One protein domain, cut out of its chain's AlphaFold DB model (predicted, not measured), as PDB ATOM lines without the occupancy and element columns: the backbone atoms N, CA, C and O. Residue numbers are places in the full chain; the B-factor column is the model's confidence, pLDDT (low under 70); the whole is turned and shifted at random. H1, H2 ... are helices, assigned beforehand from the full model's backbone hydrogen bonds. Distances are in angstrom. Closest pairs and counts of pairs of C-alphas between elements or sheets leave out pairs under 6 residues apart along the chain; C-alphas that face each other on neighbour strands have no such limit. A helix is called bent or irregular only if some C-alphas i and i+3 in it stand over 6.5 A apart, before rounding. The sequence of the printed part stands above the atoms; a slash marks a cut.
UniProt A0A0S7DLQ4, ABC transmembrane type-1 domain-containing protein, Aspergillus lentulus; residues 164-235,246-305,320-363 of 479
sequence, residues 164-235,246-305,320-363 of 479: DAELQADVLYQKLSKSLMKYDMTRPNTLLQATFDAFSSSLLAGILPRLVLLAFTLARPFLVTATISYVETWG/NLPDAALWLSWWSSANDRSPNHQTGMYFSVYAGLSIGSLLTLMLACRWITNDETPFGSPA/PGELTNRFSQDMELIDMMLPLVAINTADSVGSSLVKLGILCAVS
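AT A GLANCE: This is residues 164 to 235, 246 to 305 and 320 to 363 of the 479 residues of the protein "ABC transmembrane type-1 domain-containing protein" of Aspergillus lentulus (UniProt A0A0S7DLQ4). H3 lies between H5 and H6b in a rod, with H1 and H2 at one end and H4 at the other. Residues 320 to 330 stick out. The printed part, 176 residues with six named helices and no named strand, is all helix, only just extended, close to loose: radius of gyration of the C-alphas 23.8 A, spans 78 by 37 by 29 A.

IN THESE COORDINATES: H1 is residues 169 to 180, from C-alpha (30.880, 22.200, -6.119); H2, 190 to 199; H3, 201 to 233, 49.0 A; H4, 252 to 263; H5, 269 to 296. H6, 320 to 362, one helix by its hydrogen bonds, is bent, C-alphas 335 and 338 being 6.5 A apart: arm H6a ends at 335, H6b runs from 338 to C-alpha 362 (57.321, -17.327, -27.385).

HOW THE PARTS SIT: H1 touches H2, closest C-alphas 180 and 194, 5.5 A. Hub H3 touches H6b, closest C-alphas 207 and 343, 5.3 A. H3, H4 and H5 form a bundle, helices grouped together. H3 has 24 of 29 O i to N i+4 pairs within hydrogen-bond range, the others every pair.

THE WHOLE: C-alpha gaps across the cuts are 21.6 A, 235 to 246, and 18.4 A, 305 to 320. Seventy residues have pLDDT under 70.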
ATOM      1  N   ASP A 164      32.702  15.786   1.375       67.56
ATOM      2  CA  ASP A 164      34.011  16.326   1.745       67.56
ATOM      3  C   ASP A 164      34.190  17.758   1.215       67.56
ATOM      4  O   ASP A 164      33.766  18.072   0.102       67.56
ATOM      5  N   ALA A 165      34.846  18.625   1.985       66.44
ATOM      6  CA  ALA A 165      35.099  20.010   1.601       66.44
ATOM      7  C   ALA A 165      35.897  20.118   0.288       66.44
ATOM      8  O   ALA A 165      35.695  21.057  -0.478       66.44
ATOM      9  N   GLU A 166      36.774  19.150  -0.004       66.19
ATOM     10  CA  GLU A 166      37.521  19.106  -1.272       66.19
ATOM     11  C   GLU A 166      36.649  18.700  -2.473       66.19
ATOM     12  O   GLU A 166      36.990  19.017  -3.613       66.19
ATOM     13  N   LEU A 167      35.517  18.039  -2.212       67.69
ATOM     14  CA  LEU A 167      34.563  17.513  -3.192       67.69
ATOM     15  C   LEU A 167      33.351  18.437  -3.408       67.69
ATOM     16  O   LEU A 167      32.446  18.111  -4.172       67.69
ATOM     17  N   GLN A 168      33.319  19.599  -2.750       72.38
ATOM     18  CA  GLN A 168      32.246  20.579  -2.904       72.38
ATOM     19  C   GLN A 168      32.298  21.284  -4.265       72.38
ATOM     20  O   GLN A 168      33.359  21.725  -4.708       72.38
ATOM     21  N   ALA A 169      31.118  21.482  -4.863       74.94
ATOM     22  CA  ALA A 169      30.880  22.200  -6.119       74.94
ATOM     23  C   ALA A 169      31.772  23.437  -6.310       74.94
ATOM     24  O   ALA A 169      32.457  23.592  -7.323       74.94
ATOM     25  N   ASP A 170      31.809  24.298  -5.292       74.06
ATOM     26  CA  ASP A 170      32.476  25.597  -5.342       74.06
ATOM     27  C   ASP A 170      33.994  25.471  -5.495       74.06
ATOM     28  O   ASP A 170      34.621  26.196  -6.273       74.06
ATOM     29  N   VAL A 171      34.601  24.523  -4.779       76.94
ATOM     30  CA  VAL A 171      36.049  24.284  -4.817       76.94
ATOM     31  C   VAL A 171      36.459  23.749  -6.189       76.94
ATOM     32  O   VAL A 171      37.473  24.165  -6.762       76.94
ATOM     33  N   LEU A 172      35.638  22.869  -6.750       76.38
ATOM     34  CA  LEU A 172      35.874  22.209  -8.030       76.38
ATOM     35  C   LEU A 172      35.675  23.169  -9.196       76.38
ATOM     36  O   LEU A 172      36.521  23.241 -10.093       76.38
ATOM     37  N   TYR A 173      34.635  23.997  -9.124       79.31
ATOM     38  CA  TYR A 173      34.415  25.098 -10.049       79.31
ATOM     39  C   TYR A 173      35.575  26.102 -10.020       79.31
ATOM     40  O   TYR A 173      36.075  26.514 -11.070       79.31
ATOM     41  N   GLN A 174      36.089  26.465  -8.839       81.62
ATOM     42  CA  GLN A 174      37.269  27.330  -8.739       81.62
ATOM     43  C   GLN A 174      38.523  26.693  -9.350       81.62
ATOM     44  O   GLN A 174      39.339  27.387  -9.961       81.62
ATOM     45  N   LYS A 175      38.701  25.375  -9.203       81.31
ATOM     46  CA  LYS A 175      39.817  24.641  -9.814       81.31
ATOM     47  C   LYS A 175      39.707  24.633 -11.342       81.31
ATOM     48  O   LYS A 175      40.690  24.916 -12.030       81.31
ATOM     49  N   LEU A 176      38.510  24.368 -11.867       83.19
ATOM     50  CA  LEU A 176      38.241  24.344 -13.300       83.19
ATOM     51  C   LEU A 176      38.342  25.741 -13.926       83.19
ATOM     52  O   LEU A 176      39.012  25.897 -14.943       83.19
ATOM     53  N   SER A 177      37.750  26.767 -13.313       84.12
ATOM     54  CA  SER A 177      37.781  28.148 -13.820       84.12
ATOM     55  C   SER A 177      39.205  28.704 -13.905       84.12
ATOM     56  O   SER A 177      39.573  29.285 -14.926       84.12
ATOM     57  N   LYS A 178      40.054  28.438 -12.901       86.50
ATOM     58  CA  LYS A 178      41.490  28.773 -12.951       86.50
ATOM     59  C   LYS A 178      42.202  28.112 -14.133       86.50
ATOM     60  O   LYS A 178      43.046  28.749 -14.760       86.50
ATOM     61  N   SER A 179      41.869  26.857 -14.443       85.00
ATOM     62  CA  SER A 179      42.417  26.157 -15.610       85.00
ATOM     63  C   SER A 179      41.885  26.742 -16.921       85.00
ATOM     64  O   SER A 179      42.659  27.008 -17.834       85.00
ATOM     65  N   LEU A 180      40.584  27.033 -17.007       84.69
ATOM     66  CA  LEU A 180      39.962  27.623 -18.196       84.69
ATOM     67  C   LEU A 180      40.570  28.987 -18.551       84.69
ATOM     68  O   LEU A 180      40.841  29.234 -19.721       84.69
ATOM     69  N   MET A 181      40.874  29.834 -17.560       86.56
ATOM     70  CA  MET A 181      41.512  31.142 -17.786       86.56
ATOM     71  C   MET A 181      42.911  31.056 -18.419       86.56
ATOM     72  O   MET A 181      43.402  32.042 -18.965       86.56
ATOM     73  N   LYS A 182      43.573  29.895 -18.351       87.56
ATOM     74  CA  LYS A 182      44.912  29.676 -18.919       87.56
ATOM     75  C   LYS A 182      44.883  29.454 -20.434       87.56
ATOM     76  O   LYS A 182      45.911  29.643 -21.085       87.56
ATOM     77  N   TYR A 183      43.746  29.046 -20.996       85.25
ATOM     78  CA  TYR A 183      43.639  28.648 -22.396       85.25
ATOM     79  C   TYR A 183      42.663  29.531 -23.188       85.25
ATOM     80  O   TYR A 183      41.680  30.043 -22.665       85.25
ATOM     81  N   ASP A 184      42.924  29.685 -24.486       84.81
ATOM     82  CA  ASP A 184      42.073  30.450 -25.402       84.81
ATOM     83  C   ASP A 184      40.928  29.578 -25.948       84.81
ATOM     84  O   ASP A 184      41.139  28.709 -26.802       84.81
ATOM     85  N   MET A 185      39.708  29.818 -25.459       77.81
ATOM     86  CA  MET A 185      38.514  29.016 -25.764       77.81
ATOM     87  C   MET A 185      38.059  29.084 -27.227       77.81
ATOM     88  O   MET A 185      37.198  28.308 -27.636       77.81
ATOM     89  N   THR A 186      38.643  29.963 -28.041       80.69
ATOM     90  CA  THR A 186      38.320  30.065 -29.473       80.69
ATOM     91  C   THR A 186      38.857  28.893 -30.301       80.69
ATOM     92  O   THR A 186      38.389  28.650 -31.415       80.69
ATOM     93  N   ARG A 187      39.833  28.136 -29.778       83.19
ATOM     94  CA  ARG A 187      40.442  27.001 -30.485       83.19
ATOM     95  C   ARG A 187      39.672  25.691 -30.259       83.19
ATOM     96  O   ARG A 187      39.212  25.436 -29.142       83.19
ATOM     97  N   PRO A 188      39.597  24.800 -31.268       80.56
ATOM     98  CA  PRO A 188      38.972  23.489 -31.106       80.56
ATOM     99  C   PRO A 188      39.741  22.626 -30.091       80.56
ATOM    100  O   PRO A 188      40.968  22.659 -30.042       80.56
ATOM    101  N   ASN A 189      39.012  21.819 -29.310       83.06
ATOM    102  CA  ASN A 189      39.514  20.908 -28.263       83.06
ATOM    103  C   ASN A 189      40.144  21.568 -27.023       83.06
ATOM    104  O   ASN A 189      40.614  20.861 -26.133       83.06
ATOM    105  N   THR A 190      40.128  22.894 -26.924       84.69
ATOM    106  CA  THR A 190      40.720  23.612 -25.785       84.69
ATOM    107  C   THR A 190      40.017  23.306 -24.470       84.69
ATOM    108  O   THR A 190      40.675  23.117 -23.451       84.69
ATOM    109  N   LEU A 191      38.689  23.174 -24.503       82.69
ATOM    110  CA  LEU A 191      37.896  22.789 -23.338       82.69
ATOM    111  C   LEU A 191      38.367  21.446 -22.763       82.69
ATOM    112  O   LEU A 191      38.582  21.336 -21.563       82.69
ATOM    113  N   LEU A 192      38.603  20.458 -23.632       82.38
ATOM    114  CA  LEU A 192      39.078  19.130 -23.240       82.38
ATOM    115  C   LEU A 192      40.492  19.178 -22.646       82.38
ATOM    116  O   LEU A 192      40.798  18.445 -21.712       82.38
ATOM    117  N   GLN A 193      41.362  20.045 -23.166       84.75
ATOM    118  CA  GLN A 193      42.702  20.231 -22.608       84.75
ATOM    119  C   GLN A 193      42.657  20.902 -21.233       84.75
ATOM    120  O   GLN A 193      43.364  20.471 -20.330       84.75
ATOM    121  N   ALA A 194      41.809  21.916 -21.054       84.62
ATOM    122  CA  ALA A 194      41.669  22.630 -19.789       84.62
ATOM    123  C   ALA A 194      41.032  21.761 -18.690       84.62
ATOM    124  O   ALA A 194      41.491  21.798 -17.545       84.62
ATOM    125  N   THR A 195      40.023  20.948 -19.028       81.75
ATOM    126  CA  THR A 195      39.433  19.976 -18.092       81.75
ATOM    127  C   THR A 195      40.435  18.884 -17.732       81.75
ATOM    128  O   THR A 195      40.581  18.551 -16.558       81.75
ATOM    129  N   PHE A 196      41.192  18.380 -18.712       84.56
ATOM    130  CA  PHE A 196      42.247  17.406 -18.447       84.56
ATOM    131  C   PHE A 196      43.359  17.993 -17.572       84.56
ATOM    132  O   PHE A 196      43.782  17.329 -16.640       84.56
ATOM    133  N   ASP A 197      43.809  19.231 -17.800       84.69
ATOM    134  CA  ASP A 197      44.825  19.890 -16.960       84.69
ATOM    135  C   ASP A 197      44.323  20.039 -15.509       84.69
ATOM    136  O   ASP A 197      45.020  19.657 -14.566       84.69
ATOM    137  N   ALA A 198      43.066  20.472 -15.327       81.94
ATOM    138  CA  ALA A 198      42.438  20.664 -14.015       81.94
ATOM    139  C   ALA A 198      42.297  19.365 -13.199       81.94
ATOM    140  O   ALA A 198      42.492  19.372 -11.978       81.94
ATOM    141  N   PHE A 199      41.973  18.251 -13.862       80.06
ATOM    142  CA  PHE A 199      41.688  16.963 -13.218       80.06
ATOM    143  C   PHE A 199      42.729  15.875 -13.526       80.06
ATOM    144  O   PHE A 199      42.535  14.716 -13.178       80.06
ATOM    145  N   SER A 200      43.872  16.225 -14.123       81.44
ATOM    146  CA  SER A 200      44.929  15.273 -14.508       81.44
ATOM    147  C   SER A 200      45.458  14.470 -13.322       81.44
ATOM    148  O   SER A 200      45.666  13.261 -13.439       81.44
ATOM    149  N   SER A 201      45.635  15.117 -12.165       77.00
ATOM    150  CA  SER A 201      46.024  14.458 -10.912       77.00
ATOM    151  C   SER A 201      45.031  13.365 -10.524       77.00
ATOM    152  O   SER A 201      45.438  12.271 -10.137       77.00
ATOM    153  N   SER A 202      43.750  13.672 -10.719       77.25
ATOM    154  CA  SER A 202      42.586  12.840 -10.434       77.25
ATOM    155  C   SER A 202      42.224  11.879 -11.568       77.25
ATOM    156  O   SER A 202      41.163  11.282 -11.582       77.25
ATOM    157  N   LEU A 203      43.076  11.737 -12.583       78.50
ATOM    158  CA  LEU A 203      42.979  10.683 -13.601       78.50
ATOM    159  C   LEU A 203      44.215   9.787 -13.521       78.50
ATOM    160  O   LEU A 203      44.121   8.558 -13.482       78.50
ATOM    161  N   LEU A 204      45.396  10.404 -13.437       81.25
ATOM    162  CA  LEU A 204      46.677   9.709 -13.365       81.25
ATOM    163  C   LEU A 204      46.788   8.818 -12.141       81.25
ATOM    164  O   LEU A 204      47.303   7.703 -12.241       81.25
ATOM    165  N   ALA A 205      46.322   9.289 -10.990       78.75
ATOM    166  CA  ALA A 205      46.517   8.539  -9.768       78.75
ATOM    167  C   ALA A 205      45.556   7.327  -9.639       78.75
ATOM    168  O   ALA A 205      45.779   6.482  -8.779       78.75
ATOM    169  N   GLY A 206      44.599   7.156 -10.563       78.50
ATOM    170  CA  GLY A 206      43.749   5.969 -10.708       78.50
ATOM    171  C   GLY A 206      44.293   5.013 -11.762       78.50
ATOM    172  O   GLY A 206      44.320   3.799 -11.559       78.50
ATOM    173  N   ILE A 207      44.828   5.563 -12.857       85.44
ATOM    174  CA  ILE A 207      45.487   4.793 -13.918       85.44
ATOM    175  C   ILE A 207      46.770   4.124 -13.401       85.44
ATOM    176  O   ILE A 207      46.996   2.942 -13.658       85.44
ATOM    177  N   LEU A 208      47.615   4.843 -12.653       86.31
ATOM    178  CA  LEU A 208      48.935   4.351 -12.244       86.31
ATOM    179  C   LEU A 208      48.861   3.113 -11.330       86.31
ATOM    180  O   LEU A 208      49.495   2.109 -11.669       86.31
ATOM    181  N   PRO A 209      48.078   3.093 -10.230       84.88
ATOM    182  CA  PRO A 209      47.904   1.884  -9.427       84.88
ATOM    183  C   PRO A 209      47.330   0.727 -10.245       84.88
ATOM    184  O   PRO A 209      47.724  -0.419 -10.043       84.88
ATOM    185  N   ARG A 210      46.442   1.005 -11.208       84.06
ATOM    186  CA  ARG A 210      45.868  -0.032 -12.071       84.06
ATOM    187  C   ARG A 210      46.916  -0.673 -12.978       84.06
ATOM    188  O   ARG A 210      46.994  -1.895 -13.025       84.06
ATOM    189  N   LEU A 211      47.780   0.124 -13.605       88.38
ATOM    190  CA  LEU A 211      48.884  -0.375 -14.434       88.38
ATOM    191  C   LEU A 211      49.917  -1.170 -13.621       88.38
ATOM    192  O   LEU A 211      50.423  -2.193 -14.083       88.38
ATOM    193  N   VAL A 212      50.209  -0.743 -12.392       88.19
ATOM    194  CA  VAL A 212      51.089  -1.493 -11.484       88.19
ATOM    195  C   VAL A 212      50.437  -2.819 -11.072       88.19
ATOM    196  O   VAL A 212      51.090  -3.865 -11.080       88.19
ATOM    197  N   LEU A 213      49.135  -2.814 -10.770       86.00
ATOM    198  CA  LEU A 213      48.384  -4.026 -10.446       86.00
ATOM    199  C   LEU A 213      48.341  -4.989 -11.637       86.00
ATOM    200  O   LEU A 213      48.482  -6.199 -11.448       86.00
ATOM    201  N   LEU A 214      48.195  -4.465 -12.853       85.19
ATOM    202  CA  LEU A 214      48.280  -5.222 -14.094       85.19
ATOM    203  C   LEU A 214      49.651  -5.897 -14.233       85.19
ATOM    204  O   LEU A 214      49.703  -7.102 -14.475       85.19
ATOM    205  N   ALA A 215      50.750  -5.169 -14.009       84.69
ATOM    206  CA  ALA A 215      52.101  -5.733 -14.061       84.69
ATOM    207  C   ALA A 215      52.270  -6.902 -13.073       84.69
ATOM    208  O   ALA A 215      52.739  -7.979 -13.453       84.69
ATOM    209  N   PHE A 216      51.810  -6.741 -11.828       83.88
ATOM    210  CA  PHE A 216      51.833  -7.827 -10.844       83.88
ATOM    211  C   PHE A 216      50.932  -9.002 -11.231       83.88
ATOM    212  O   PHE A 216      51.310 -10.157 -11.045       83.88
ATOM    213  N   THR A 217      49.741  -8.727 -11.759       81.06
ATOM    214  CA  THR A 217      48.772  -9.762 -12.146       81.06
ATOM    215  C   THR A 217      49.295 -10.591 -13.310       81.06
ATOM    216  O   THR A 217      49.143 -11.810 -13.296       81.06
ATOM    217  N   LEU A 218      49.964  -9.954 -14.272       75.69
ATOM    218  CA  LEU A 218      50.589 -10.628 -15.403       75.69
ATOM    219  C   LEU A 218      51.815 -11.442 -14.981       75.69
ATOM    220  O   LEU A 218      51.995 -12.535 -15.500       75.69
ATOM    221  N   ALA A 219      52.607 -10.993 -14.000       77.25
ATOM    222  CA  ALA A 219      53.772 -11.739 -13.511       77.25
ATOM    223  C   ALA A 219      53.419 -13.099 -12.865       77.25
ATOM    224  O   ALA A 219      54.205 -14.044 -12.935       77.25
ATOM    225  N   ARG A 220      52.233 -13.224 -12.249       68.75
ATOM    226  CA  ARG A 220      51.794 -14.441 -11.533       68.75
ATOM    227  C   ARG A 220      51.694 -15.701 -12.414       68.75
ATOM    228  O   ARG A 220      52.316 -16.696 -12.045       68.75
ATOM    229  N   PRO A 221      50.938 -15.727 -13.532       63.78
ATOM    230  CA  PRO A 221      50.819 -16.921 -14.368       63.78
ATOM    231  C   PRO A 221      52.154 -17.340 -14.992       63.78
ATOM    232  O   PRO A 221      52.423 -18.533 -15.021       63.78
ATOM    233  N   PHE A 222      53.031 -16.405 -15.390       63.78
ATOM    234  CA  PHE A 222      54.377 -16.748 -15.889       63.78
ATOM    235  C   PHE A 222      55.168 -17.564 -14.884       63.78
ATOM    236  O   PHE A 222      55.747 -18.597 -15.214       63.78
ATOM    237  N   LEU A 223      55.132 -17.115 -13.636       60.97
ATOM    238  CA  LEU A 223      55.801 -17.792 -12.551       60.97
ATOM    239  C   LEU A 223      55.176 -19.156 -12.232       60.97
ATOM    240  O   LEU A 223      55.910 -20.050 -11.840       60.97
ATOM    241  N   VAL A 224      53.862 -19.344 -12.392       59.53
ATOM    242  CA  VAL A 224      53.190 -20.639 -12.153       59.53
ATOM    243  C   VAL A 224      53.440 -21.627 -13.294       59.53
ATOM    244  O   VAL A 224      53.750 -22.789 -13.040       59.53
ATOM    245  N   THR A 225      53.342 -21.186 -14.548       53.34
ATOM    246  CA  THR A 225      53.607 -22.028 -15.724       53.34
ATOM    247  C   THR A 225      55.069 -22.469 -15.774       53.34
ATOM    248  O   THR A 225      55.344 -23.618 -16.119       53.34
ATOM    249  N   ALA A 226      56.006 -21.612 -15.353       53.19
ATOM    250  CA  ALA A 226      57.395 -22.013 -15.136       53.19
ATOM    251  C   ALA A 226      57.493 -23.173 -14.126       53.19
ATOM    252  O   ALA A 226      58.179 -24.156 -14.394       53.19
ATOM    253  N   THR A 227      56.756 -23.111 -13.008       51.69
ATOM    254  CA  THR A 227      56.712 -24.182 -11.993       51.69
ATOM    255  C   THR A 227      56.150 -25.491 -12.532       51.69
ATOM    256  O   THR A 227      56.735 -26.544 -12.295       51.69
ATOM    257  N   ILE A 228      55.037 -25.434 -13.267       52.53
ATOM    258  CA  ILE A 228      54.357 -26.626 -13.796       52.53
ATOM    259  C   ILE A 228      55.202 -27.299 -14.883       52.53
ATOM    260  O   ILE A 228      55.483 -28.491 -14.782       52.53
ATOM    261  N   SER A 229      55.675 -26.531 -15.871       46.41
ATOM    262  CA  SER A 229      56.488 -27.064 -16.974       46.41
ATOM    263  C   SER A 229      57.770 -27.738 -16.482       46.41
ATOM    264  O   SER A 229      58.176 -28.757 -17.032       46.41
ATOM    265  N   TYR A 230      58.374 -27.225 -15.409       50.22
ATOM    266  CA  TYR A 230      59.541 -27.824 -14.767       50.22
ATOM    267  C   TYR A 230      59.223 -29.125 -14.014       50.22
ATOM    268  O   TYR A 230      59.960 -30.098 -14.155       50.22
ATOM    269  N   VAL A 231      58.124 -29.174 -13.245       54.75
ATOM    270  CA  VAL A 231      57.695 -30.400 -12.535       54.75
ATOM    271  C   VAL A 231      57.378 -31.528 -13.522       54.75
ATOM    272  O   VAL A 231      57.693 -32.683 -13.245       54.75
ATOM    273  N   GLU A 232      56.812 -31.200 -14.685       54.53
ATOM    274  CA  GLU A 232      56.504 -32.174 -15.737       54.53
ATOM    275  C   GLU A 232      57.751 -32.632 -16.513       54.53
ATOM    276  O   GLU A 232      57.909 -33.825 -16.770       54.53
ATOM    277  N   THR A 233      58.678 -31.725 -16.850       49.56
ATOM    278  CA  THR A 233      59.883 -32.072 -17.637       49.56
ATOM    279  C   THR A 233      60.980 -32.771 -16.830       49.56
ATOM    280  O   THR A 233      61.702 -33.601 -17.382       49.56
ATOM    281  N   TRP A 234      61.095 -32.526 -15.521       49.09
ATOM    282  CA  TRP A 234      62.097 -33.191 -14.671       49.09
ATOM    283  C   TRP A 234      61.670 -34.555 -14.117       49.09
ATOM    284  O   TRP A 234      62.456 -35.208 -13.429       49.09
ATOM    285  N   GLY A 235      60.485 -35.048 -14.494       47.22
ATOM    286  CA  GLY A 235      60.145 -36.465 -14.352       47.22
ATOM    287  C   GLY A 235      61.052 -37.379 -15.189       47.22
ATOM    288  O   GLY A 235      61.332 -38.499 -14.767       47.22
ATOM    289  N   ASN A 246      65.750 -21.637 -27.783       41.72
ATOM    290  CA  ASN A 246      65.807 -20.220 -27.424       41.72
ATOM    291  C   ASN A 246      64.461 -19.735 -26.829       41.72
ATOM    292  O   ASN A 246      63.741 -18.959 -27.454       41.72
ATOM    293  N   LEU A 247      64.057 -20.288 -25.681       45.91
ATOM    294  CA  LEU A 247      62.780 -20.016 -25.019       45.91
ATOM    295  C   LEU A 247      62.896 -18.832 -24.044       45.91
ATOM    296  O   LEU A 247      63.937 -18.654 -23.415       45.91
ATOM    297  N   PRO A 248      61.821 -18.037 -23.891       44.72
ATOM    298  CA  PRO A 248      61.858 -16.762 -23.193       44.72
ATOM    299  C   PRO A 248      62.044 -16.906 -21.680       44.72
ATOM    300  O   PRO A 248      61.471 -17.777 -21.021       44.72
ATOM    301  N   ASP A 249      62.787 -15.949 -21.140       51.81
ATOM    302  CA  ASP A 249      63.341 -15.823 -19.789       51.81
ATOM    303  C   ASP A 249      62.343 -15.839 -18.605       51.81
ATOM    304  O   ASP A 249      62.703 -15.573 -17.460       51.81
ATOM    305  N   ALA A 250      61.076 -16.194 -18.814       42.22
ATOM    306  CA  ALA A 250      60.116 -16.412 -17.730       42.22
ATOM    307  C   ALA A 250      60.360 -17.742 -16.986       42.22
ATOM    308  O   ALA A 250      60.102 -17.839 -15.786       42.22
ATOM    309  N   ALA A 251      60.917 -18.750 -17.670       48.81
ATOM    310  CA  ALA A 251      61.357 -20.006 -17.053       48.81
ATOM    311  C   ALA A 251      62.722 -19.883 -16.342       48.81
ATOM    312  O   ALA A 251      63.112 -20.779 -15.589       48.81
ATOM    313  N   LEU A 252      63.434 -18.762 -16.533       51.44
ATOM    314  CA  LEU A 252      64.779 -18.555 -15.995       51.44
ATOM    315  C   LEU A 252      64.786 -18.518 -14.467       51.44
ATOM    316  O   LEU A 252      65.640 -19.158 -13.862       51.44
ATOM    317  N   TRP A 253      63.798 -17.872 -13.833       60.31
ATOM    318  CA  TRP A 253      63.741 -17.754 -12.369       60.31
ATOM    319  C   TRP A 253      63.661 -19.113 -11.670       60.31
ATOM    320  O   TRP A 253      64.374 -19.370 -10.701       60.31
ATOM    321  N   LEU A 254      62.829 -20.016 -12.187       55.31
ATOM    322  CA  LEU A 254      62.732 -21.356 -11.630       55.31
ATOM    323  C   LEU A 254      63.905 -22.240 -12.061       55.31
ATOM    324  O   LEU A 254      64.358 -23.037 -11.250       55.31
ATOM    325  N   SER A 255      64.447 -22.066 -13.273       51.59
ATOM    326  CA  SER A 255      65.682 -22.749 -13.686       51.59
ATOM    327  C   SER A 255      66.870 -22.379 -12.790       51.59
ATOM    328  O   SER A 255      67.708 -23.222 -12.478       51.59
ATOM    329  N   TRP A 256      66.922 -21.132 -12.314       60.44
ATOM    330  CA  TRP A 256      67.906 -20.674 -11.342       60.44
ATOM    331  C   TRP A 256      67.651 -21.286  -9.973       60.44
ATOM    332  O   TRP A 256      68.605 -21.733  -9.337       60.44
ATOM    333  N   TRP A 257      66.387 -21.378  -9.538       64.12
ATOM    334  CA  TRP A 257      66.047 -22.054  -8.286       64.12
ATOM    335  C   TRP A 257      66.438 -23.516  -8.299       64.12
ATOM    336  O   TRP A 257      67.117 -23.970  -7.383       64.12
ATOM    337  N   SER A 258      66.011 -24.248  -9.323       52.47
ATOM    338  CA  SER A 258      66.266 -25.671  -9.432       52.47
ATOM    339  C   SER A 258      67.741 -25.960  -9.634       52.47
ATOM    340  O   SER A 258      68.279 -26.772  -8.895       52.47
ATOM    341  N   SER A 259      68.438 -25.228 -10.509       60.69
ATOM    342  CA  SER A 259      69.891 -25.371 -10.665       60.69
ATOM    343  C   SER A 259      70.639 -25.060  -9.362       60.69
ATOM    344  O   SER A 259      71.619 -25.727  -9.025       60.69
ATOM    345  N   ALA A 260      70.166 -24.088  -8.576       59.56
ATOM    346  CA  ALA A 260      70.710 -23.816  -7.248       59.56
ATOM    347  C   ALA A 260      70.366 -24.908  -6.218       59.56
ATOM    348  O   ALA A 260      71.178 -25.199  -5.335       59.56
ATOM    349  N   ASN A 261      69.189 -25.522  -6.332       64.31
ATOM    350  CA  ASN A 261      68.719 -26.597  -5.463       64.31
ATOM    351  C   ASN A 261      69.402 -27.941  -5.777       64.31
ATOM    352  O   ASN A 261      69.682 -28.702  -4.857       64.31
ATOM    353  N   ASP A 262      69.748 -28.191  -7.040       62.47
ATOM    354  CA  ASP A 262      70.536 -29.345  -7.486       62.47
ATOM    355  C   ASP A 262      71.989 -29.239  -7.016       62.47
ATOM    356  O   ASP A 262      72.579 -30.216  -6.556       62.47
ATOM    357  N   ARG A 263      72.574 -28.035  -7.080       62.88
ATOM    358  CA  ARG A 263      73.922 -27.767  -6.549       62.88
ATOM    359  C   ARG A 263      73.966 -27.824  -5.022       62.88
ATOM    360  O   ARG A 263      74.988 -28.198  -4.453       62.88
ATOM    361  N   SER A 264      72.883 -27.427  -4.355       58.47
ATOM    362  CA  SER A 264      72.779 -27.398  -2.894       58.47
ATOM    363  C   SER A 264      71.333 -27.641  -2.436       58.47
ATOM    364  O   SER A 264      70.526 -26.703  -2.435       58.47
ATOM    365  N   PRO A 265      70.992 -28.874  -2.010       66.31
ATOM    366  CA  PRO A 265      69.630 -29.227  -1.634       66.31
ATOM    367  C   PRO A 265      69.080 -28.297  -0.556       66.31
ATOM    368  O   PRO A 265      69.626 -28.180   0.541       66.31
ATOM    369  N   ASN A 266      67.964 -27.648  -0.876       63.00
ATOM    370  CA  ASN A 266      67.136 -26.853   0.020       63.00
ATOM    371  C   ASN A 266      67.804 -25.622   0.668       63.00
ATOM    372  O   ASN A 266      67.254 -25.058   1.615       63.00
ATOM    373  N   HIS A 267      68.965 -25.174   0.176       63.66
ATOM    374  CA  HIS A 267      69.669 -24.025   0.758       63.66
ATOM    375  C   HIS A 267      69.043 -22.680   0.349       63.66
ATOM    376  O   HIS A 267      68.932 -21.770   1.168       63.66
ATOM    377  N   GLN A 268      68.594 -22.556  -0.905       64.31
ATOM    378  CA  GLN A 268      68.096 -21.292  -1.469       64.31
ATOM    379  C   GLN A 268      66.573 -21.235  -1.641       64.31
ATOM    380  O   GLN A 268      66.039 -20.196  -2.018       64.31
ATOM    381  N   THR A 269      65.843 -22.302  -1.305       65.50
ATOM    382  CA  THR A 269      64.380 -22.408  -1.466       65.50
ATOM    383  C   THR A 269      63.603 -21.250  -0.838       65.50
ATOM    384  O   THR A 269      62.636 -20.765  -1.422       65.50
ATOM    385  N   GLY A 270      64.065 -20.735   0.304       68.88
ATOM    386  CA  GLY A 270      63.441 -19.588   0.967       68.88
ATOM    387  C   GLY A 270      63.453 -18.296   0.141       68.88
ATOM    388  O   GLY A 270      62.486 -17.542   0.202       68.88
ATOM    389  N   MET A 271      64.500 -18.053  -0.657       71.94
ATOM    390  CA  MET A 271      64.613 -16.859  -1.509       71.94
ATOM    391  C   MET A 271      63.600 -16.881  -2.657       71.94
ATOM    392  O   MET A 271      63.042 -15.852  -3.026       71.94
ATOM    393  N   TYR A 272      63.325 -18.054  -3.219       68.69
ATOM    394  CA  TYR A 272      62.409 -18.158  -4.348       68.69
ATOM    395  C   TYR A 272      60.957 -18.022  -3.895       68.69
ATOM    396  O   TYR A 272      60.228 -17.206  -4.454       68.69
ATOM    397  N   PHE A 273      60.554 -18.702  -2.815       74.31
ATOM    398  CA  PHE A 273      59.222 -18.512  -2.221       74.31
ATOM    399  C   PHE A 273      58.989 -17.085  -1.708       74.31
ATOM    400  O   PHE A 273      57.866 -16.583  -1.806       74.31
ATOM    401  N   SER A 274      60.022 -16.404  -1.200       76.06
ATOM    402  CA  SER A 274      59.881 -15.018  -0.740       76.06
ATOM    403  C   SER A 274      59.628 -14.039  -1.887       76.06
ATOM    404  O   SER A 274      58.904 -13.069  -1.680       76.06
ATOM    405  N   VAL A 275      60.112 -14.309  -3.104       78.25
ATOM    406  CA  VAL A 275      59.782 -13.503  -4.293       78.25
ATOM    407  C   VAL A 275      58.321 -13.683  -4.716       78.25
ATOM    408  O   VAL A 275      57.650 -12.687  -4.990       78.25
ATOM    409  N   TYR A 276      57.769 -14.902  -4.670       73.06
ATOM    410  CA  TYR A 276      56.329 -15.126  -4.897       73.06
ATOM    411  C   TYR A 276      55.461 -14.415  -3.854       73.06
ATOM    412  O   TYR A 276      54.467 -13.757  -4.189       73.06
ATOM    413  N   ALA A 277      55.843 -14.534  -2.581       79.06
ATOM    414  CA  ALA A 277      55.169 -13.845  -1.491       79.06
ATOM    415  C   ALA A 277      55.279 -12.319  -1.654       79.06
ATOM    416  O   ALA A 277      54.280 -11.620  -1.509       79.06
ATOM    417  N   GLY A 278      56.451 -11.806  -2.036       82.31
ATOM    418  CA  GLY A 278      56.709 -10.386  -2.270       82.31
ATOM    419  C   GLY A 278      55.873  -9.799  -3.407       82.31
ATOM    420  O   GLY A 278      55.255  -8.756  -3.225       82.31
ATOM    421  N   LEU A 279      55.768 -10.494  -4.543       80.88
ATOM    422  CA  LEU A 279      54.894 -10.094  -5.656       80.88
ATOM    423  C   LEU A 279      53.415 -10.064  -5.242       80.88
ATOM    424  O   LEU A 279      52.671  -9.152  -5.608       80.88
ATOM    425  N   SER A 280      52.990 -11.036  -4.435       80.12
ATOM    426  CA  SER A 280      51.620 -11.103  -3.916       80.12
ATOM    427  C   SER A 280      51.337  -9.970  -2.924       80.12
ATOM    428  O   SER A 280      50.318  -9.292  -3.031       80.12
ATOM    429  N   ILE A 281      52.265  -9.683  -2.012       83.25
ATOM    430  CA  ILE A 281      52.159  -8.550  -1.087       83.25
ATOM    431  C   ILE A 281      52.164  -7.224  -1.860       83.25
ATOM    432  O   ILE A 281      51.308  -6.381  -1.609       83.25
ATOM    433  N   GLY A 282      53.039  -7.054  -2.855       84.19
ATOM    434  CA  GLY A 282      53.087  -5.857  -3.703       84.19
ATOM    435  C   GLY A 282      51.772  -5.597  -4.443       84.19
ATOM    436  O   GLY A 282      51.279  -4.468  -4.475       84.19
ATOM    437  N   SER A 283      51.136  -6.650  -4.955       82.00
ATOM    438  CA  SER A 283      49.813  -6.533  -5.577       82.00
ATOM    439  C   SER A 283      48.704  -6.153  -4.588       82.00
ATOM    440  O   SER A 283      47.844  -5.347  -4.928       82.00
ATOM    441  N   LEU A 284      48.750  -6.673  -3.353       82.62
ATOM    442  CA  LEU A 284      47.814  -6.295  -2.294       82.62
ATOM    443  C   LEU A 284      47.997  -4.824  -1.917       82.62
ATOM    444  O   LEU A 284      47.020  -4.090  -1.872       82.62
ATOM    445  N   LEU A 285      49.237  -4.365  -1.738       83.19
ATOM    446  CA  LEU A 285      49.541  -2.959  -1.457       83.19
ATOM    447  C   LEU A 285      49.040  -2.031  -2.565       83.19
ATOM    448  O   LEU A 285      48.446  -0.994  -2.288       83.19
ATOM    449  N   THR A 286      49.237  -2.424  -3.821       83.62
ATOM    450  CA  THR A 286      48.764  -1.648  -4.973       83.62
ATOM    451  C   THR A 286      47.238  -1.571  -5.005       83.62
ATOM    452  O   THR A 286      46.683  -0.509  -5.274       83.62
ATOM    453  N   LEU A 287      46.549  -2.666  -4.668       81.81
ATOM    454  CA  LEU A 287      45.095  -2.675  -4.519       81.81
ATOM    455  C   LEU A 287      44.639  -1.756  -3.378       81.81
ATOM    456  O   LEU A 287      43.684  -1.009  -3.555       81.81
ATOM    457  N   MET A 288      45.333  -1.757  -2.238       78.12
ATOM    458  CA  MET A 288      45.022  -0.849  -1.127       78.12
ATOM    459  C   MET A 288      45.173   0.621  -1.531       78.12
ATOM    460  O   MET A 288      44.332   1.446  -1.181       78.12
ATOM    461  N   LEU A 289      46.210   0.947  -2.309       77.81
ATOM    462  CA  LEU A 289      46.395   2.285  -2.874       77.81
ATOM    463  C   LEU A 289      45.285   2.639  -3.873       77.81
ATOM    464  O   LEU A 289      44.800   3.765  -3.840       77.81
ATOM    465  N   ALA A 290      44.847   1.691  -4.708       76.75
ATOM    466  CA  ALA A 290      43.744   1.889  -5.648       76.75
ATOM    467  C   ALA A 290      42.396   2.105  -4.935       76.75
ATOM    468  O   ALA A 290      41.662   3.019  -5.294       76.75
ATOM    469  N   CYS A 291      42.084   1.322  -3.896       74.00
ATOM    470  CA  CYS A 291      40.879   1.523  -3.081       74.00
ATOM    471  C   CYS A 291      40.907   2.876  -2.372       74.00
ATOM    472  O   CYS A 291      39.914   3.589  -2.384       74.00
ATOM    473  N   ARG A 292      42.060   3.262  -1.809       71.00
ATOM    474  CA  ARG A 292      42.256   4.604  -1.252       71.00
ATOM    475  C   ARG A 292      42.019   5.679  -2.312       71.00
ATOM    476  O   ARG A 292      41.531   6.750  -1.987       71.00
ATOM    477  N   TRP A 293      42.389   5.421  -3.557       71.94
ATOM    478  CA  TRP A 293      42.177   6.375  -4.628       71.94
ATOM    479  C   TRP A 293      40.698   6.644  -4.885       71.94
ATOM    480  O   TRP A 293      40.291   7.795  -4.873       71.94
ATOM    481  N   ILE A 294      39.900   5.579  -4.974       67.31
ATOM    482  CA  ILE A 294      38.441   5.664  -5.123       67.31
ATOM    483  C   ILE A 294      37.813   6.515  -4.009       67.31
ATOM    484  O   ILE A 294      36.869   7.240  -4.280       67.31
ATOM    485  N   THR A 295      38.337   6.453  -2.778       62.75
ATOM    486  CA  THR A 295      37.733   7.188  -1.658       62.75
ATOM    487  C   THR A 295      38.152   8.659  -1.563       62.75
ATOM    488  O   THR A 295      37.316   9.484  -1.239       62.75
ATOM    489  N   ASN A 296      39.406   9.031  -1.870       60.81
ATOM    490  CA  ASN A 296      39.791  10.461  -1.818       60.81
ATOM    491  C   ASN A 296      39.476  11.225  -3.114       60.81
ATOM    492  O   ASN A 296      39.724  12.423  -3.163       60.81
ATOM    493  N   ASP A 297      39.053  10.538  -4.170       57.84
ATOM    494  CA  ASP A 297      38.954  11.110  -5.512       57.84
ATOM    495  C   ASP A 297      37.636  10.713  -6.181       57.84
ATOM    496  O   ASP A 297      37.600  10.412  -7.376       57.84
ATOM    497  N   GLU A 298      36.539  10.691  -5.410       53.31
ATOM    498  CA  GLU A 298      35.223  10.731  -6.042       53.31
ATOM    499  C   GLU A 298      35.203  11.945  -6.973       53.31
ATOM    500  O   GLU A 298      35.559  13.065  -6.633       53.31
ATOM    501  N   THR A 299      34.985  11.680  -8.245       49.06
ATOM    502  CA  THR A 299      35.416  12.579  -9.301       49.06
ATOM    503  C   THR A 299      34.636  13.886  -9.260       49.06
ATOM    504  O   THR A 299      33.406  13.857  -9.201       49.06
ATOM    505  N   PRO A 300      35.295  15.046  -9.385       48.41
ATOM    506  CA  PRO A 300      34.690  16.324  -9.054       48.41
ATOM    507  C   PRO A 300      33.963  16.963 -10.239       48.41
ATOM    508  O   PRO A 300      33.908  18.180 -10.403       48.41
ATOM    509  N   PHE A 301      33.489  16.125 -11.143       46.44
ATOM    510  CA  PHE A 301      32.915  16.587 -12.389       46.44
ATOM    511  C   PHE A 301      31.453  17.045 -12.199       46.44
ATOM    512  O   PHE A 301      30.999  17.936 -12.914       46.44
ATOM    513  N   GLY A 302      30.792  16.598 -11.125       37.59
ATOM    514  CA  GLY A 302      29.409  16.945 -10.812       37.59
ATOM    515  C   GLY A 302      29.256  18.185  -9.947       37.59
ATOM    516  O   GLY A 302      29.111  18.078  -8.732       37.59
ATOM    517  N   SER A 303      29.269  19.359 -10.579       39.47
ATOM    518  CA  SER A 303      28.303  20.461 -10.382       39.47
ATOM    519  C   SER A 303      28.906  21.800 -10.827       39.47
ATOM    520  O   SER A 303      29.823  22.330 -10.198       39.47
ATOM    521  N   PRO A 304      28.395  22.415 -11.900       44.94
ATOM    522  CA  PRO A 304      28.592  23.835 -12.088       44.94
ATOM    523  C   PRO A 304      27.713  24.559 -11.070       44.94
ATOM    524  O   PRO A 304      26.499  24.350 -11.018       44.94
ATOM    525  N   ALA A 305      28.347  25.397 -10.251       40.88
ATOM    526  CA  ALA A 305      27.661  26.360  -9.409       40.88
ATOM    527  C   ALA A 305      26.643  27.137 -10.258       40.88
ATOM    528  O   ALA A 305      26.977  27.682 -11.313       40.88
ATOM    529  N   PRO A 320      15.077  25.331 -24.460       61.88
ATOM    530  CA  PRO A 320      15.443  25.078 -23.062       61.88
ATOM    531  C   PRO A 320      15.452  23.577 -22.723       61.88
ATOM    532  O   PRO A 320      16.227  23.129 -21.874       61.88
ATOM    533  N   GLY A 321      14.642  22.784 -23.433       61.72
ATOM    534  CA  GLY A 321      14.673  21.323 -23.376       61.72
ATOM    535  C   GLY A 321      15.951  20.717 -23.966       61.72
ATOM    536  O   GLY A 321      16.491  19.772 -23.395       61.72
ATOM    537  N   GLU A 322      16.491  21.283 -25.049       64.81
ATOM    538  CA  GLU A 322      17.773  20.859 -25.624       64.81
ATOM    539  C   GLU A 322      18.936  21.220 -24.695       64.81
ATOM    540  O   GLU A 322      19.799  20.379 -24.449       64.81
ATOM    541  N   LEU A 323      18.936  22.428 -24.120       68.69
ATOM    542  CA  LEU A 323      19.962  22.858 -23.168       68.69
ATOM    543  C   LEU A 323      19.980  21.969 -21.918       68.69
ATOM    544  O   LEU A 323      21.042  21.507 -21.511       68.69
ATOM    545  N   THR A 324      18.808  21.683 -21.348       66.00
ATOM    546  CA  THR A 324      18.675  20.810 -20.170       66.00
ATOM    547  C   THR A 324      19.095  19.375 -20.494       66.00
ATOM    548  O   THR A 324      19.786  18.735 -19.704       66.00
ATOM    549  N   ASN A 325      18.731  18.872 -21.678       67.88
ATOM    550  CA  ASN A 325      19.127  17.541 -22.127       67.88
ATOM    551  C   ASN A 325      20.640  17.433 -22.359       67.88
ATOM    552  O   ASN A 325      21.253  16.465 -21.916       67.88
ATOM    553  N   ARG A 326      21.251  18.424 -23.018       67.19
ATOM    554  CA  ARG A 326      22.705  18.484 -23.208       67.19
ATOM    555  C   ARG A 326      23.418  18.591 -21.871       67.19
ATOM    556  O   ARG A 326      24.350  17.842 -21.634       67.19
ATOM    557  N   PHE A 327      22.932  19.439 -20.970       69.69
ATOM    558  CA  PHE A 327      23.493  19.562 -19.632       69.69
ATOM    559  C   PHE A 327      23.431  18.238 -18.862       69.69
ATOM    560  O   PHE A 327      24.455  17.775 -18.379       69.69
ATOM    561  N   SER A 328      22.269  17.583 -18.800       72.56
ATOM    562  CA  SER A 328      22.119  16.326 -18.060       72.56
ATOM    563  C   SER A 328      22.914  15.171 -18.680       72.56
ATOM    564  O   SER A 328      23.538  14.415 -17.941       72.56
ATOM    565  N   GLN A 329      22.891  15.012 -20.010       69.75
ATOM    566  CA  GLN A 329      23.578  13.902 -20.683       69.75
ATOM    567  C   GLN A 329      25.090  14.117 -20.774       69.75
ATOM    568  O   GLN A 329      25.853  13.177 -20.552       69.75
ATOM    569  N   ASP A 330      25.541  15.330 -21.100       74.88
ATOM    570  CA  ASP A 330      26.971  15.610 -21.224       74.88
ATOM    571  C   ASP A 330      27.643  15.569 -19.844       74.88
ATOM    572  O   ASP A 330      28.758  15.059 -19.738       74.88
ATOM    573  N   MET A 331      26.949  16.003 -18.782       71.69
ATOM    574  CA  MET A 331      27.426  15.860 -17.402       71.69
ATOM    575  C   MET A 331      27.523  14.384 -16.999       71.69
ATOM    576  O   MET A 331      28.567  13.943 -16.543       71.69
ATOM    577  N   GLU A 332      26.508  13.556 -17.278       74.94
ATOM    578  CA  GLU A 332      26.584  12.111 -16.993       74.94
ATOM    579  C   GLU A 332      27.794  11.443 -17.680       74.94
ATOM    580  O   GLU A 332      28.506  10.621 -17.088       74.94
ATOM    581  N   LEU A 333      28.053  11.808 -18.941       74.00
ATOM    582  CA  LEU A 333      29.163  11.261 -19.719       74.00
ATOM    583  C   LEU A 333      30.528  11.698 -19.185       74.00
ATOM    584  O   LEU A 333      31.459  10.889 -19.141       74.00
ATOM    585  N   ILE A 334      30.669  12.968 -18.821       73.81
ATOM    586  CA  ILE A 334      31.936  13.527 -18.354       73.81
ATOM    587  C   ILE A 334      32.221  13.082 -16.913       73.81
ATOM    588  O   ILE A 334      33.362  12.723 -16.616       73.81
ATOM    589  N   ASP A 335      31.203  13.019 -16.058       72.50
ATOM    590  CA  ASP A 335      31.365  12.753 -14.631       72.50
ATOM    591  C   ASP A 335      31.662  11.293 -14.329       72.50
ATOM    592  O   ASP A 335      32.610  10.970 -13.616       72.50
ATOM    593  N   MET A 336      30.838  10.396 -14.868       71.62
ATOM    594  CA  MET A 336      30.859   8.985 -14.489       71.62
ATOM    595  C   MET A 336      31.544   8.122 -15.545       71.62
ATOM    596  O   MET A 336      32.298   7.201 -15.221       71.62
ATOM    597  N   MET A 337      31.301   8.405 -16.827       79.19
ATOM    598  CA  MET A 337      31.740   7.514 -17.905       79.19
ATOM    599  C   MET A 337      33.184   7.779 -18.332       79.19
ATOM    600  O   MET A 337      33.934   6.823 -18.541       79.19
ATOM    601  N   LEU A 338      33.604   9.041 -18.453       81.88
ATOM    602  CA  LEU A 338      34.943   9.387 -18.939       81.88
ATOM    603  C   LEU A 338      36.072   8.820 -18.051       81.88
ATOM    604  O   LEU A 338      36.948   8.145 -18.606       81.88
ATOM    605  N   PRO A 339      36.075   9.003 -16.712       80.00
ATOM    606  CA  PRO A 339      37.145   8.483 -15.858       80.00
ATOM    607  C   PRO A 339      37.176   6.950 -15.856       80.00
ATOM    608  O   PRO A 339      38.239   6.338 -15.999       80.00
ATOM    609  N   LEU A 340      35.998   6.320 -15.785       81.56
ATOM    610  CA  LEU A 340      35.844   4.866 -15.803       81.56
ATOM    611  C   LEU A 340      36.389   4.253 -17.103       81.56
ATOM    612  O   LEU A 340      37.183   3.310 -17.073       81.56
ATOM    613  N   VAL A 341      35.986   4.798 -18.255       85.12
ATOM    614  CA  VAL A 341      36.433   4.320 -19.571       85.12
ATOM    615  C   VAL A 341      37.926   4.582 -19.767       85.12
ATOM    616  O   VAL A 341      38.612   3.718 -20.313       85.12
ATOM    617  N   ALA A 342      38.461   5.710 -19.291       85.50
ATOM    618  CA  ALA A 342      39.888   6.014 -19.378       85.50
ATOM    619  C   ALA A 342      40.746   4.989 -18.618       85.50
ATOM    620  O   ALA A 342      41.696   4.445 -19.188       85.50
ATOM    621  N   ILE A 343      40.383   4.664 -17.370       85.25
ATOM    622  CA  ILE A 343      41.090   3.660 -16.558       85.25
ATOM    623  C   ILE A 343      41.020   2.278 -17.220       85.25
ATOM    624  O   ILE A 343      42.048   1.615 -17.374       85.25
ATOM    625  N   ASN A 344      39.834   1.859 -17.668       88.25
ATOM    626  CA  ASN A 344      39.646   0.559 -18.322       88.25
ATOM    627  C   ASN A 344      40.392   0.461 -19.659       88.25
ATOM    628  O   ASN A 344      40.945  -0.590 -19.992       88.25
ATOM    629  N   THR A 345      40.443   1.554 -20.422       89.38
ATOM    630  CA  THR A 345      41.181   1.611 -21.690       89.38
ATOM    631  C   THR A 345      42.683   1.544 -21.438       89.38
ATOM    632  O   THR A 345      43.372   0.787 -22.118       89.38
ATOM    633  N   ALA A 346      43.200   2.264 -20.436       89.00
ATOM    634  CA  ALA A 346      44.611   2.199 -20.060       89.00
ATOM    635  C   ALA A 346      45.024   0.783 -19.618       89.00
ATOM    636  O   ALA A 346      46.045   0.273 -20.080       89.00
ATOM    637  N   ASP A 347      44.202   0.123 -18.794       87.00
ATOM    638  CA  ASP A 347      44.407  -1.273 -18.384       87.00
ATOM    639  C   ASP A 347      44.384  -2.231 -19.588       87.00
ATOM    640  O   ASP A 347      45.292  -3.044 -19.766       87.00
ATOM    641  N   SER A 348      43.404  -2.077 -20.482       87.88
ATOM    642  CA  SER A 348      43.254  -2.916 -21.678       87.88
ATOM    643  C   SER A 348      44.416  -2.754 -22.659       87.88
ATOM    644  O   SER A 348      44.929  -3.749 -23.179       87.88
ATOM    645  N   VAL A 349      44.867  -1.518 -22.897       89.81
ATOM    646  CA  VAL A 349      46.030  -1.221 -23.747       89.81
ATOM    647  C   VAL A 349      47.295  -1.795 -23.119       89.81
ATOM    648  O   VAL A 349      48.030  -2.513 -23.796       89.81
ATOM    649  N   GLY A 350      47.522  -1.560 -21.823       86.19
ATOM    650  CA  GLY A 350      48.661  -2.133 -21.105       86.19
ATOM    651  C   GLY A 350      48.679  -3.662 -21.184       86.19
ATOM    652  O   GLY A 350      49.701  -4.262 -21.516       86.19
ATOM    653  N   SER A 351      47.530  -4.304 -20.954       83.75
ATOM    654  CA  SER A 351      47.380  -5.762 -20.991       83.75
ATOM    655  C   SER A 351      47.653  -6.315 -22.387       83.75
ATOM    656  O   SER A 351      48.344  -7.324 -22.541       83.75
ATOM    657  N   SER A 352      47.155  -5.628 -23.414       84.75
ATOM    658  CA  SER A 352      47.344  -6.009 -24.814       84.75
ATOM    659  C   SER A 352      48.805  -5.893 -25.243       84.75
ATOM    660  O   SER A 352      49.313  -6.810 -25.881       84.75
ATOM    661  N   LEU A 353      49.503  -4.823 -24.848       85.12
ATOM    662  CA  LEU A 353      50.927  -4.631 -25.145       85.12
ATOM    663  C   LEU A 353      51.789  -5.735 -24.533       85.12
ATOM    664  O   LEU A 353      52.651  -6.288 -25.214       85.12
ATOM    665  N   VAL A 354      51.532  -6.096 -23.273       78.94
ATOM    666  CA  VAL A 354      52.284  -7.171 -22.616       78.94
ATOM    667  C   VAL A 354      52.001  -8.512 -23.293       78.94
ATOM    668  O   VAL A 354      52.946  -9.201 -23.668       78.94
ATOM    669  N   LYS A 355      50.726  -8.866 -23.526       75.81
ATOM    670  CA  LYS A 355      50.335 -10.110 -24.223       75.81
ATOM    671  C   LYS A 355      50.937 -10.208 -25.625       75.81
ATOM    672  O   LYS A 355      51.385 -11.283 -26.016       75.81
ATOM    673  N   LEU A 356      50.983  -9.097 -26.356       77.06
ATOM    674  CA  LEU A 356      51.633  -9.018 -27.661       77.06
ATOM    675  C   LEU A 356      53.146  -9.233 -27.541       77.06
ATOM    676  O   LEU A 356      53.702 -10.027 -28.294       77.06
ATOM    677  N   GLY A 357      53.801  -8.607 -26.559       75.25
ATOM    678  CA  GLY A 357      55.220  -8.838 -26.275       75.25
ATOM    679  C   GLY A 357      55.533 -10.306 -25.961       75.25
ATOM    680  O   GLY A 357      56.490 -10.861 -26.495       75.25
ATOM    681  N   ILE A 358      54.683 -10.965 -25.169       70.75
ATOM    682  CA  ILE A 358      54.796 -12.402 -24.867       70.75
ATOM    683  C   ILE A 358      54.639 -13.243 -26.137       70.75
ATOM    684  O   ILE A 358      55.434 -14.149 -26.371       70.75
ATOM    685  N   LEU A 359      53.644 -12.938 -26.975       71.31
ATOM    686  CA  LEU A 359      53.426 -13.640 -28.240       71.31
ATOM    687  C   LEU A 359      54.657 -13.546 -29.156       71.31
ATOM    688  O   LEU A 359      55.062 -14.556 -29.733       71.31
ATOM    689  N   CYS A 360      55.268 -12.361 -29.253       70.81
ATOM    690  CA  CYS A 360      56.499 -12.145 -30.015       70.81
ATOM    691  C   CYS A 360      57.695 -12.927 -29.452       70.81
ATOM    692  O   CYS A 360      58.533 -13.375 -30.227       70.81
ATOM    693  N   ALA A 361      57.780 -13.095 -28.130       68.38
ATOM    694  CA  ALA A 361      58.892 -13.784 -27.476       68.38
ATOM    695  C   ALA A 361      58.775 -15.320 -27.517       68.38
ATOM    696  O   ALA A 361      59.787 -16.010 -27.592       68.38
ATOM    697  N   VAL A 362      57.557 -15.869 -27.452       62.94
ATOM    698  CA  VAL A 362      57.321 -17.327 -27.385       62.94
ATOM    699  C   VAL A 362      57.321 -17.981 -28.767       62.94
ATOM    700  O   VAL A 362      57.729 -19.133 -28.905       62.94
ATOM    701  N   SER A 363      56.842 -17.285 -29.799       65.62
ATOM    702  CA  SER A 363      56.600 -17.900 -31.105       65.62
ATOM    703  C   SER A 363      57.603 -17.431 -32.156       65.62
ATOM    704  O   SER A 363      57.532 -16.302 -32.636       65.62
TER     705      SER A 363